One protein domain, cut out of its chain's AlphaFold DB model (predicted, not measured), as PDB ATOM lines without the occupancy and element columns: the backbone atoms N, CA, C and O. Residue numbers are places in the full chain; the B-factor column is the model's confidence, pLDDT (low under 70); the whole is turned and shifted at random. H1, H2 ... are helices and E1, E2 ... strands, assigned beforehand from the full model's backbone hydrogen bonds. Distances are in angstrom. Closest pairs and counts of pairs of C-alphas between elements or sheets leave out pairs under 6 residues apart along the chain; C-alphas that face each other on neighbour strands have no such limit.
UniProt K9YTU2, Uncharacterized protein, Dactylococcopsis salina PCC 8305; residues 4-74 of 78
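What this domain is: This is residues 4 to 74 of the 78 residues of an uncharacterized protein of Dactylococcopsis salina PCC 8305 (UniProt K9YTU2). Two hairpins meet at an angle, as a V: a two-stranded one, E1 and E2, reaches out from one end of a helical one, H2 and H3, in which H3 folds back along H2. The short helix H1 lies near the junction, close to H2, and residues 67 to 74, with the short helix H4, stick out beyond H3. The printed part has 71 residues, with four named helices and two named strands in the order H1, E1, E2, H2, H3, H4; the sheet, E1 - E2, is antiparallel and the class is mostly helix. The whole is loose, with a radius of gyration of the C-alphas of 15.0 A and spans of 45 by 31 by 21 A.

Where its parts are: Find C-alpha 4 at (128.571, -32.287, 177.663), where H1 begins; it runs from residues 4 to 9. E1 follows at residues 11 to 14, and E2 at residues 20 to 24, 11.2 A long. Next look for H2, residues 27 to 39, which runs 18.8 A from C-alpha 27 at (142.493, -36.030, 169.043). H3, residues 45 to 62, is the longest helix at 26.5 A. H4, residues 69 to 73, is 7.1 A long and ends with C-alpha 73 at (155.863, -18.604, 169.748).

How they stand to each other: Start with H2 and H3, a helical hairpin: they touch at a shallow tilt of 22 degrees, opposite ways, and their closest C-alphas are those of Leu 27 and Leu 58, 7.3 A apart. H3 touches H2 with residues 51 to 58 alone. H1 and H2 are close but not clearly touching; their closest C-alphas, those of Ile 6 and Thr 29, are 6.5 A apart. Their tilt is 34 degrees, shallow but only just short of steep, and they run opposite ways. E1 and E2 form an antiparallel hairpin, with 149 degrees between their directions; look for N 11 and O 24 at 2.9 A and N 24 and O 11 at 2.8 A, both within hydrogen-bond range. E1 and H2 are apart, and H4 is apart from H3. In H1 and H2 every O i to N i+4 pair is within hydrogen-bond range; in H3 13 of 14 are, and in H4 0 of 1, beside 2 of 2 O i to N i+3 pairs.

The domain as a whole: The two C-alphas farthest apart, those of Gln 16 and His 42, are 45.2 A from each other. The printed part has no cut. The link from H3 to H4 is short, the other links are tight, and there is no long link. Residues 39 to 46 stand free, and so do residues 67 to 74, of which 69 to 73 belong to H4. The mean pLDDT of the printed part is 82.1; look for values under 70 at residues 39 to 46 and 72 to 74.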
ATOM      1  N   GLU A   4     128.145 -32.261 176.255       79.62
ATOM      2  CA  GLU A   4     128.571 -32.287 177.663       79.62
ATOM      3  C   GLU A   4     129.761 -33.230 177.869       79.62
ATOM      4  O   GLU A   4     130.682 -32.936 178.627       79.62
ATOM      5  N   HIS A   5     129.788 -34.344 177.133       79.12
ATOM      6  CA  HIS A   5     130.898 -35.290 177.178       79.12
ATOM      7  C   HIS A   5     132.165 -34.713 176.530       79.12
ATOM      8  O   HIS A   5     133.265 -34.923 177.030       79.12
ATOM      9  N   ILE A   6     132.013 -33.950 175.441       79.19
ATOM     10  CA  ILE A   6     133.127 -33.239 174.799       79.19
ATOM     11  C   ILE A   6     133.704 -32.199 175.762       79.19
ATOM     12  O   ILE A   6     134.912 -32.162 175.960       79.19
ATOM     13  N   GLN A   7     132.853 -31.406 176.421       80.81
ATOM     14  CA  GLN A   7     133.290 -30.390 177.383       80.81
ATOM     15  C   GLN A   7     134.106 -30.977 178.540       80.81
ATOM     16  O   GLN A   7     135.074 -30.361 178.972       80.81
ATOM     17  N   GLN A   8     133.771 -32.182 179.006       85.44
ATOM     18  CA  GLN A   8     134.528 -32.870 180.060       85.44
ATOM     19  C   GLN A   8     135.924 -33.339 179.618       85.44
ATOM     20  O   GLN A   8     136.778 -33.601 180.465       85.44
ATOM     21  N   GLN A   9     136.167 -33.468 178.312       84.88
ATOM     22  CA  GLN A   9     137.454 -33.892 177.750       84.88
ATOM     23  C   GLN A   9     138.386 -32.712 177.446       84.88
ATOM     24  O   GLN A   9     139.593 -32.904 177.287       84.88
ATOM     25  N   VAL A  10     137.834 -31.501 177.383       87.06
ATOM     26  CA  VAL A  10     138.573 -30.266 177.139       87.06
ATOM     27  C   VAL A  10     139.368 -29.882 178.387       87.06
ATOM     28  O   VAL A  10     138.828 -29.818 179.492       87.06
ATOM     29  N   ARG A  11     140.660 -29.595 178.220       87.62
ATOM     30  CA  ARG A  11     141.531 -29.097 179.291       87.62
ATOM     31  C   ARG A  11     141.946 -27.666 178.994       87.62
ATOM     32  O   ARG A  11     142.364 -27.364 177.884       87.62
ATOM     33  N   TYR A  12     141.873 -26.803 179.994       86.50
ATOM     34  CA  TYR A  12     142.283 -25.409 179.870       86.50
ATOM     35  C   TYR A  12     143.708 -25.240 180.386       86.50
ATOM     36  O   TYR A  12     144.040 -25.721 181.472       86.50
ATOM     37  N   LEU A  13     144.544 -24.571 179.600       84.69
ATOM     38  CA  LEU A  13     145.884 -24.166 180.002       84.69
ATOM     39  C   LEU A  13     145.811 -22.763 180.592       84.69
ATOM     40  O   LEU A  13     145.204 -21.858 180.017       84.69
ATOM     41  N   THR A  14     146.431 -22.595 181.754       86.19
ATOM     42  CA  THR A  14     146.523 -21.309 182.439       86.19
ATOM     43  C   THR A  14     147.970 -20.861 182.534       86.19
ATOM     44  O   THR A  14     148.846 -21.670 182.842       86.19
ATOM     45  N   ASN A  15     148.211 -19.567 182.340       84.25
ATOM     46  CA  ASN A  15     149.519 -18.971 182.591       84.25
ATOM     47  C   ASN A  15     149.824 -18.884 184.102       84.25
ATOM     48  O   ASN A  15     149.004 -19.238 184.951       84.25
ATOM     49  N   GLN A  16     151.008 -18.368 184.447       84.88
ATOM     50  CA  GLN A  16     151.448 -18.204 185.841       84.88
ATOM     51  C   GLN A  16     150.542 -17.270 186.670       84.88
ATOM     52  O   GLN A  16     150.532 -17.360 187.894       84.88
ATOM     53  N   GLU A  17     149.750 -16.410 186.021       87.19
ATOM     54  CA  GLU A  17     148.773 -15.518 186.663       87.19
ATOM     55  C   GLU A  17     147.400 -16.184 186.873       87.19
ATOM     56  O   GLU A  17     146.471 -15.547 187.371       87.19
ATOM     57  N   GLY A  18     147.235 -17.445 186.459       85.25
ATOM     58  CA  GLY A  18     145.961 -18.165 186.509       85.25
ATOM     59  C   GLY A  18     144.969 -17.767 185.410       85.25
ATOM     60  O   GLY A  18     143.812 -18.189 185.452       85.25
ATOM     61  N   LYS A  19     145.385 -16.974 184.414       86.38
ATOM     62  CA  LYS A  19     144.542 -16.635 183.258       86.38
ATOM     63  C   LYS A  19     144.566 -17.780 182.259       86.38
ATOM     64  O   LYS A  19     145.634 -18.283 181.928       86.38
ATOM     65  N   THR A  20     143.390 -18.174 181.772       87.19
ATOM     66  CA  THR A  20     143.276 -19.173 180.700       87.19
ATOM     67  C   THR A  20     143.825 -18.581 179.410       87.19
ATOM     68  O   THR A  20     143.327 -17.548 178.964       87.19
ATOM     69  N   THR A  21     144.846 -19.210 178.838       84.94
ATOM     70  CA  THR A  21     145.465 -18.778 177.579       84.94
ATOM     71  C   THR A  21     145.060 -19.686 176.433       84.94
ATOM     72  O   THR A  21     144.730 -19.196 175.360       84.94
ATOM     73  N   ASP A  22     144.996 -20.993 176.688       84.75
ATOM     74  CA  ASP A  22     144.846 -21.991 175.634       84.75
ATOM     75  C   ASP A  22     143.948 -23.150 176.061       84.75
ATOM     76  O   ASP A  22     143.555 -23.307 177.224       84.75
ATOM     77  N   VAL A  23     143.627 -23.992 175.081       87.38
ATOM     78  CA  VAL A  23     142.760 -25.151 175.246       87.38
ATOM     79  C   VAL A  23     143.419 -26.374 174.618       87.38
ATOM     80  O   VAL A  23     143.788 -26.366 173.448       87.38
ATOM     81  N   LEU A  24     143.522 -27.452 175.388       86.06
ATOM     82  CA  LEU A  24     143.949 -28.765 174.931       86.06
ATOM     83  C   LEU A  24     142.729 -29.661 174.745       86.06
ATOM     84  O   LEU A  24     141.957 -29.900 175.677       86.06
ATOM     85  N   ILE A  25     142.583 -30.184 173.533       88.56
ATOM     86  CA  ILE A  25     141.482 -31.062 173.142       88.56
ATOM     87  C   ILE A  25     142.087 -32.378 172.634       88.56
ATOM     88  O   ILE A  25     142.941 -32.332 171.744       88.56
ATOM     89  N   PRO A  26     141.685 -33.543 173.175       90.19
ATOM     90  CA  PRO A  26     142.150 -34.835 172.680       90.19
ATOM     91  C   PRO A  26     141.819 -35.047 171.196       90.19
ATOM     92  O   PRO A  26     140.765 -34.632 170.714       90.19
ATOM     93  N   LEU A  27     142.694 -35.749 170.472       87.56
ATOM     94  CA  LEU A  27     142.493 -36.030 169.043       87.56
ATOM     95  C   LEU A  27     141.195 -36.809 168.773       87.56
ATOM     96  O   LEU A  27     140.458 -36.469 167.851       87.56
ATOM     97  N   ASP A  28     140.855 -37.777 169.625       88.12
ATOM     98  CA  ASP A  28     139.619 -38.567 169.500       88.12
ATOM     99  C   ASP A  28     138.352 -37.689 169.576       88.12
ATOM    100  O   ASP A  28     137.331 -37.952 168.925       88.12
ATOM    101  N   THR A  29     138.416 -36.599 170.346       89.75
ATOM    102  CA  THR A  29     137.340 -35.609 170.443       89.75
ATOM    103  C   THR A  29     137.159 -34.880 169.112       89.75
ATOM    104  O   THR A  29     136.030 -34.717 168.642       89.75
ATOM    105  N   TRP A  30     138.258 -34.499 168.456       89.81
ATOM    106  CA  TRP A  30     138.226 -33.869 167.135       89.81
ATOM    107  C   TRP A  30     137.688 -34.792 166.041       89.81
ATOM    108  O   TRP A  30     136.928 -34.344 165.183       89.81
ATOM    109  N   GLU A  31     138.002 -36.086 166.093       87.75
ATOM    110  CA  GLU A  31     137.432 -37.079 165.174       87.75
ATOM    111  C   GLU A  31     135.920 -37.207 165.331       87.75
ATOM    112  O   GLU A  31     135.189 -37.272 164.341       87.75
ATOM    113  N   THR A  32     135.441 -37.186 166.574       86.56
ATOM    114  CA  THR A  32     134.006 -37.214 166.875       86.56
ATOM    115  C   THR A  32     133.298 -35.980 166.304       86.56
ATOM    116  O   THR A  32     132.218 -36.097 165.719       86.56
ATOM    117  N   ILE A  33     133.917 -34.799 166.429       85.06
ATOM    118  CA  ILE A  33     133.404 -33.545 165.857       85.06
ATOM    119  C   ILE A  33     133.380 -33.626 164.328       85.06
ATOM    120  O   ILE A  33     132.367 -33.305 163.708       85.06
ATOM    121  N   LEU A  34     134.462 -34.102 163.713       86.25
ATOM    122  CA  LEU A  34     134.559 -34.262 162.266       86.25
ATOM    123  C   LEU A  34     133.454 -35.178 161.717       86.25
ATOM    124  O   LEU A  34     132.807 -34.836 160.727       86.25
ATOM    125  N   GLN A  35     133.211 -36.318 162.368       83.94
ATOM    126  CA  GLN A  35     132.146 -37.247 161.980       83.94
ATOM    127  C   GLN A  35     130.770 -36.572 162.023       83.94
ATOM    128  O   GLN A  35     129.992 -36.708 161.075       83.94
ATOM    129  N   ALA A  36     130.493 -35.789 163.070       82.31
ATOM    130  CA  ALA A  36     129.253 -35.026 163.185       82.31
ATOM    131  C   ALA A  36     129.116 -33.969 162.075       82.31
ATOM    132  O   ALA A  36     128.063 -33.872 161.449       82.31
ATOM    133  N   LEU A  37     130.190 -33.235 161.762       79.19
ATOM    134  CA  LEU A  37     130.192 -32.217 160.705       79.19
ATOM    135  C   LEU A  37     129.920 -32.803 159.315       79.19
ATOM    136  O   LEU A  37     129.249 -32.162 158.506       79.19
ATOM    137  N   THR A  38     130.416 -34.012 159.039       73.56
ATOM    138  CA  THR A  38     130.188 -34.704 157.759       73.56
ATOM    139  C   THR A  38     128.793 -35.312 157.617       73.56
ATOM    140  O   THR A  38     128.357 -35.560 156.496       73.56
ATOM    141  N   ALA A  39     128.083 -35.546 158.726       65.19
ATOM    142  CA  ALA A  39     126.739 -36.123 158.713       65.19
ATOM    143  C   ALA A  39     125.648 -35.107 158.319       65.19
ATOM    144  O   ALA A  39     124.573 -35.511 157.883       65.19
ATOM    145  N   GLU A  40     125.918 -33.802 158.442       60.72
ATOM    146  CA  GLU A  40     124.915 -32.737 158.276       60.72
ATOM    147  C   GLU A  40     125.019 -31.933 156.962       60.72
ATOM    148  O   GLU A  40     124.329 -30.927 156.793       60.72
ATOM    149  N   THR A  41     125.873 -32.310 156.003       55.25
ATOM    150  CA  THR A  41     126.183 -31.419 154.867       55.25
ATOM    151  C   THR A  41     125.549 -31.778 153.530       55.25
ATOM    152  O   THR A  41     125.988 -32.701 152.849       55.25
ATOM    153  N   HIS A  42     124.638 -30.906 153.082       55.09
ATOM    154  CA  HIS A  42     124.568 -30.498 151.678       55.09
ATOM    155  C   HIS A  42     125.868 -29.756 151.305       55.09
ATOM    156  O   HIS A  42     126.329 -28.921 152.090       55.09
ATOM    157  N   PRO A  43     126.489 -30.058 150.154       54.00
ATOM    158  CA  PRO A  43     127.778 -29.490 149.788       54.00
ATOM    159  C   PRO A  43     127.614 -28.013 149.415       54.00
ATOM    160  O   PRO A  43     126.952 -27.670 148.440       54.00
ATOM    161  N   ILE A  44     128.217 -27.137 150.213       61.41
ATOM    162  CA  ILE A  44     128.623 -25.797 149.786       61.41
ATOM    163  C   ILE A  44     130.142 -25.895 149.657       61.41
ATOM    164  O   ILE A  44     130.792 -26.274 150.631       61.41
ATOM    165  N   ASP A  45     130.694 -25.614 148.476       59.09
ATOM    166  CA  ASP A  45     132.076 -25.968 148.102       59.09
ATOM    167  C   ASP A  45     133.132 -25.537 149.135       59.09
ATOM    168  O   ASP A  45     133.985 -26.333 149.522       59.09
ATOM    169  N   SER A  46     133.006 -24.335 149.705       67.25
ATOM    170  CA  SER A  46     133.930 -23.819 150.730       67.25
ATOM    171  C   SER A  46     133.929 -24.624 152.040       67.25
ATOM    172  O   SER A  46     134.918 -24.639 152.765       67.25
ATOM    173  N   LYS A  47     132.827 -25.312 152.373       75.44
ATOM    174  CA  LYS A  47     132.737 -26.172 153.566       75.44
ATOM    175  C   LYS A  47     133.428 -27.519 153.340       75.44
ATOM    176  O   LYS A  47     133.934 -28.105 154.293       75.44
ATOM    177  N   ALA A  48     133.449 -28.013 152.103       79.62
ATOM    178  CA  ALA A  48     134.078 -29.286 151.768       79.62
ATOM    179  C   ALA A  48     135.608 -29.204 151.845       79.62
ATOM    180  O   ALA A  48     136.231 -30.112 152.394       79.62
ATOM    181  N   GLU A  49     136.189 -28.101 151.363       84.12
ATOM    182  CA  GLU A  49     137.632 -27.837 151.436       84.12
ATOM    183  C   GLU A  49     138.110 -27.737 152.892       84.12
ATOM    184  O   GLU A  49     138.982 -28.497 153.299       84.12
ATOM    185  N   LEU A  50     137.426 -26.948 153.732       85.50
ATOM    186  CA  LEU A  50     137.747 -26.846 155.164       85.50
ATOM    187  C   LEU A  50     137.681 -28.195 155.900       85.50
ATOM    188  O   LEU A  50     138.497 -28.479 156.774       85.50
ATOM    189  N   ILE A  51     136.707 -29.045 155.559       87.25
ATOM    190  CA  ILE A  51     136.593 -30.394 156.133       87.25
ATOM    191  C   ILE A  51     137.742 -31.296 155.660       87.25
ATOM    192  O   ILE A  51     138.209 -32.138 156.430       87.25
ATOM    193  N   ALA A  52     138.173 -31.165 154.403       87.75
ATOM    194  CA  ALA A  52     139.289 -31.928 153.853       87.75
ATOM    195  C   ALA A  52     140.620 -31.515 154.495       87.75
ATOM    196  O   ALA A  52     141.367 -32.387 154.942       87.75
ATOM    197  N   ASP A  53     140.860 -30.213 154.637       89.94
ATOM    198  CA  ASP A  53     142.044 -29.680 155.310       89.94
ATOM    199  C   ASP A  53     142.086 -30.132 156.768       89.94
ATOM    200  O   ASP A  53     143.095 -30.661 157.233       89.94
ATOM    201  N   PHE A  54     140.956 -30.039 157.474       90.44
ATOM    202  CA  PHE A  54     140.887 -30.478 158.863       90.44
ATOM    203  C   PHE A  54     141.144 -31.986 159.019       90.44
ATOM    204  O   PHE A  54     141.860 -32.407 159.931       90.44
ATOM    205  N   LYS A  55     140.629 -32.817 158.100       90.25
ATOM    206  CA  LYS A  55     140.959 -34.254 158.043       90.25
ATOM    207  C   LYS A  55     142.458 -34.479 157.892       90.25
ATOM    208  O   LYS A  55     143.008 -35.340 158.577       90.25
ATOM    209  N   GLN A  56     143.098 -33.725 157.005       91.94
ATOM    210  CA  GLN A  56     144.526 -33.846 156.757       91.94
ATOM    211  C   GLN A  56     145.340 -33.428 157.989       91.94
ATOM    212  O   GLN A  56     146.210 -34.186 158.415       91.94
ATOM    213  N   SER A  57     144.982 -32.323 158.650       91.75
ATOM    214  CA  SER A  57     145.628 -31.894 159.899       91.75
ATOM    215  C   SER A  57     145.546 -32.951 161.006       91.75
ATOM    216  O   SER A  57     146.523 -33.168 161.718       91.75
ATOM    217  N   LEU A  58     144.417 -33.660 161.139       91.94
ATOM    218  CA  LEU A  58     144.291 -34.758 162.108       91.94
ATOM    219  C   LEU A  58     145.195 -35.950 161.768       91.94
ATOM    220  O   LEU A  58     145.753 -36.578 162.670       91.94
ATOM    221  N   ILE A  59     145.360 -36.265 160.482       93.06
ATOM    222  CA  ILE A  59     146.287 -37.312 160.029       93.06
ATOM    223  C   ILE A  59     147.729 -36.913 160.348       93.06
ATOM    224  O   ILE A  59     148.478 -37.725 160.891       93.06
ATOM    225  N   ASP A  60     148.109 -35.674 160.048       93.44
ATOM    226  CA  ASP A  60     149.453 -35.167 160.310       93.44
ATOM    227  C   ASP A  60     149.754 -35.136 161.816       93.44
ATOM    228  O   ASP A  60     150.805 -35.623 162.239       93.44
ATOM    229  N   ALA A  61     148.786 -34.721 162.642       90.88
ATOM    230  CA  ALA A  61     148.892 -34.772 164.100       90.88
ATOM    231  C   ALA A  61     149.124 -36.201 164.623       90.88
ATOM    232  O   ALA A  61     150.012 -36.423 165.446       90.88
ATOM    233  N   LYS A  62     148.395 -37.200 164.102       90.31
ATOM    234  CA  LYS A  62     148.609 -38.619 164.451       90.31
ATOM    235  C   LYS A  62     149.983 -39.143 164.044       90.31
ATOM    236  O   LYS A  62     150.507 -40.048 164.687       90.31
ATOM    237  N   GLN A  63     150.544 -38.608 162.966       94.12
ATOM    238  CA  GLN A  63     151.875 -38.962 162.476       94.12
ATOM    239  C   GLN A  63     152.994 -38.206 163.208       94.12
ATOM    240  O   GLN A  63     154.163 -38.427 162.898       94.12
ATOM    241  N   GLY A  64     152.660 -37.320 164.155       90.88
ATOM    242  CA  GLY A  64     153.627 -36.467 164.843       90.88
ATOM    243  C   GLY A  64     154.216 -35.371 163.951       90.88
ATOM    244  O   GLY A  64     155.237 -34.786 164.301       90.88
ATOM    245  N   LYS A  65     153.597 -35.081 162.799       92.12
ATOM    246  CA  LYS A  65     153.950 -33.945 161.937       92.12
ATOM    247  C   LYS A  65     153.341 -32.669 162.512       92.12
ATOM    248  O   LYS A  65     152.420 -32.081 161.951       92.12
ATOM    249  N   THR A  66     153.827 -32.297 163.683       89.06
ATOM    250  CA  THR A  66     153.374 -31.147 164.460       89.06
ATOM    251  C   THR A  66     154.561 -30.262 164.778       89.06
ATOM    252  O   THR A  66     155.676 -30.758 164.924       89.06
ATOM    253  N   PHE A  67     154.309 -28.973 164.950       83.69
ATOM    254  CA  PHE A  67     155.300 -28.064 165.508       83.69
ATOM    255  C   PHE A  67     155.251 -28.150 167.040       83.69
ATOM    256  O   PHE A  67     154.147 -28.194 167.600       83.69
ATOM    257  N   PRO A  68     156.405 -28.216 167.726       83.00
ATOM    258  CA  PRO A  68     156.485 -27.980 169.160       83.00
ATOM    259  C   PRO A  68     155.823 -26.654 169.529       83.00
ATOM    260  O   PRO A  68     155.845 -25.698 168.755       83.00
ATOM    261  N   LEU A  69     155.229 -26.595 170.719       75.31
ATOM    262  CA  LEU A  69     154.518 -25.400 171.165       75.31
ATOM    263  C   LEU A  69     155.462 -24.194 171.237       75.31
ATOM    264  O   LEU A  69     155.062 -23.086 170.908       75.31
ATOM    265  N   GLU A  70     156.710 -24.422 171.634       78.06
ATOM    266  CA  GLU A  70     157.756 -23.409 171.746       78.06
ATOM    267  C   GLU A  70     158.049 -22.750 170.390       78.06
ATOM    268  O   GLU A  70     158.183 -21.532 170.316       78.06
ATOM    269  N   GLU A  71     158.042 -23.534 169.309       77.19
ATOM    270  CA  GLU A  71     158.270 -23.045 167.943       77.19
ATOM    271  C   GLU A  71     157.094 -22.219 167.404       77.19
ATOM    272  O   GLU A  71     157.282 -21.396 166.513       77.19
ATOM    273  N   LEU A  72     155.882 -22.397 167.945       69.81
ATOM    274  CA  LEU A  72     154.726 -21.576 167.565       69.81
ATOM    275  C   LEU A  72     154.815 -20.146 168.119       69.81
ATOM    276  O   LEU A  72     154.139 -19.258 167.601       69.81
ATOM    277  N   TRP A  73     155.636 -19.921 169.148       68.44
ATOM    278  CA  TRP A  73     155.863 -18.604 169.748       68.44
ATOM    279  C   TRP A  73     157.131 -17.916 169.222       68.44
ATOM    280  O   TRP A  73     157.240 -16.692 169.333       68.44
ATOM    281  N   GLU A  74     158.067 -18.659 168.615       60.69
ATOM    282  CA  GLU A  74     159.264 -18.083 167.994       60.69
ATOM    283  C   GLU A  74     158.873 -17.159 166.825       60.69
ATOM    284  O   GLU A  74     158.396 -17.592 165.778       60.69
TER     285      GLU A  74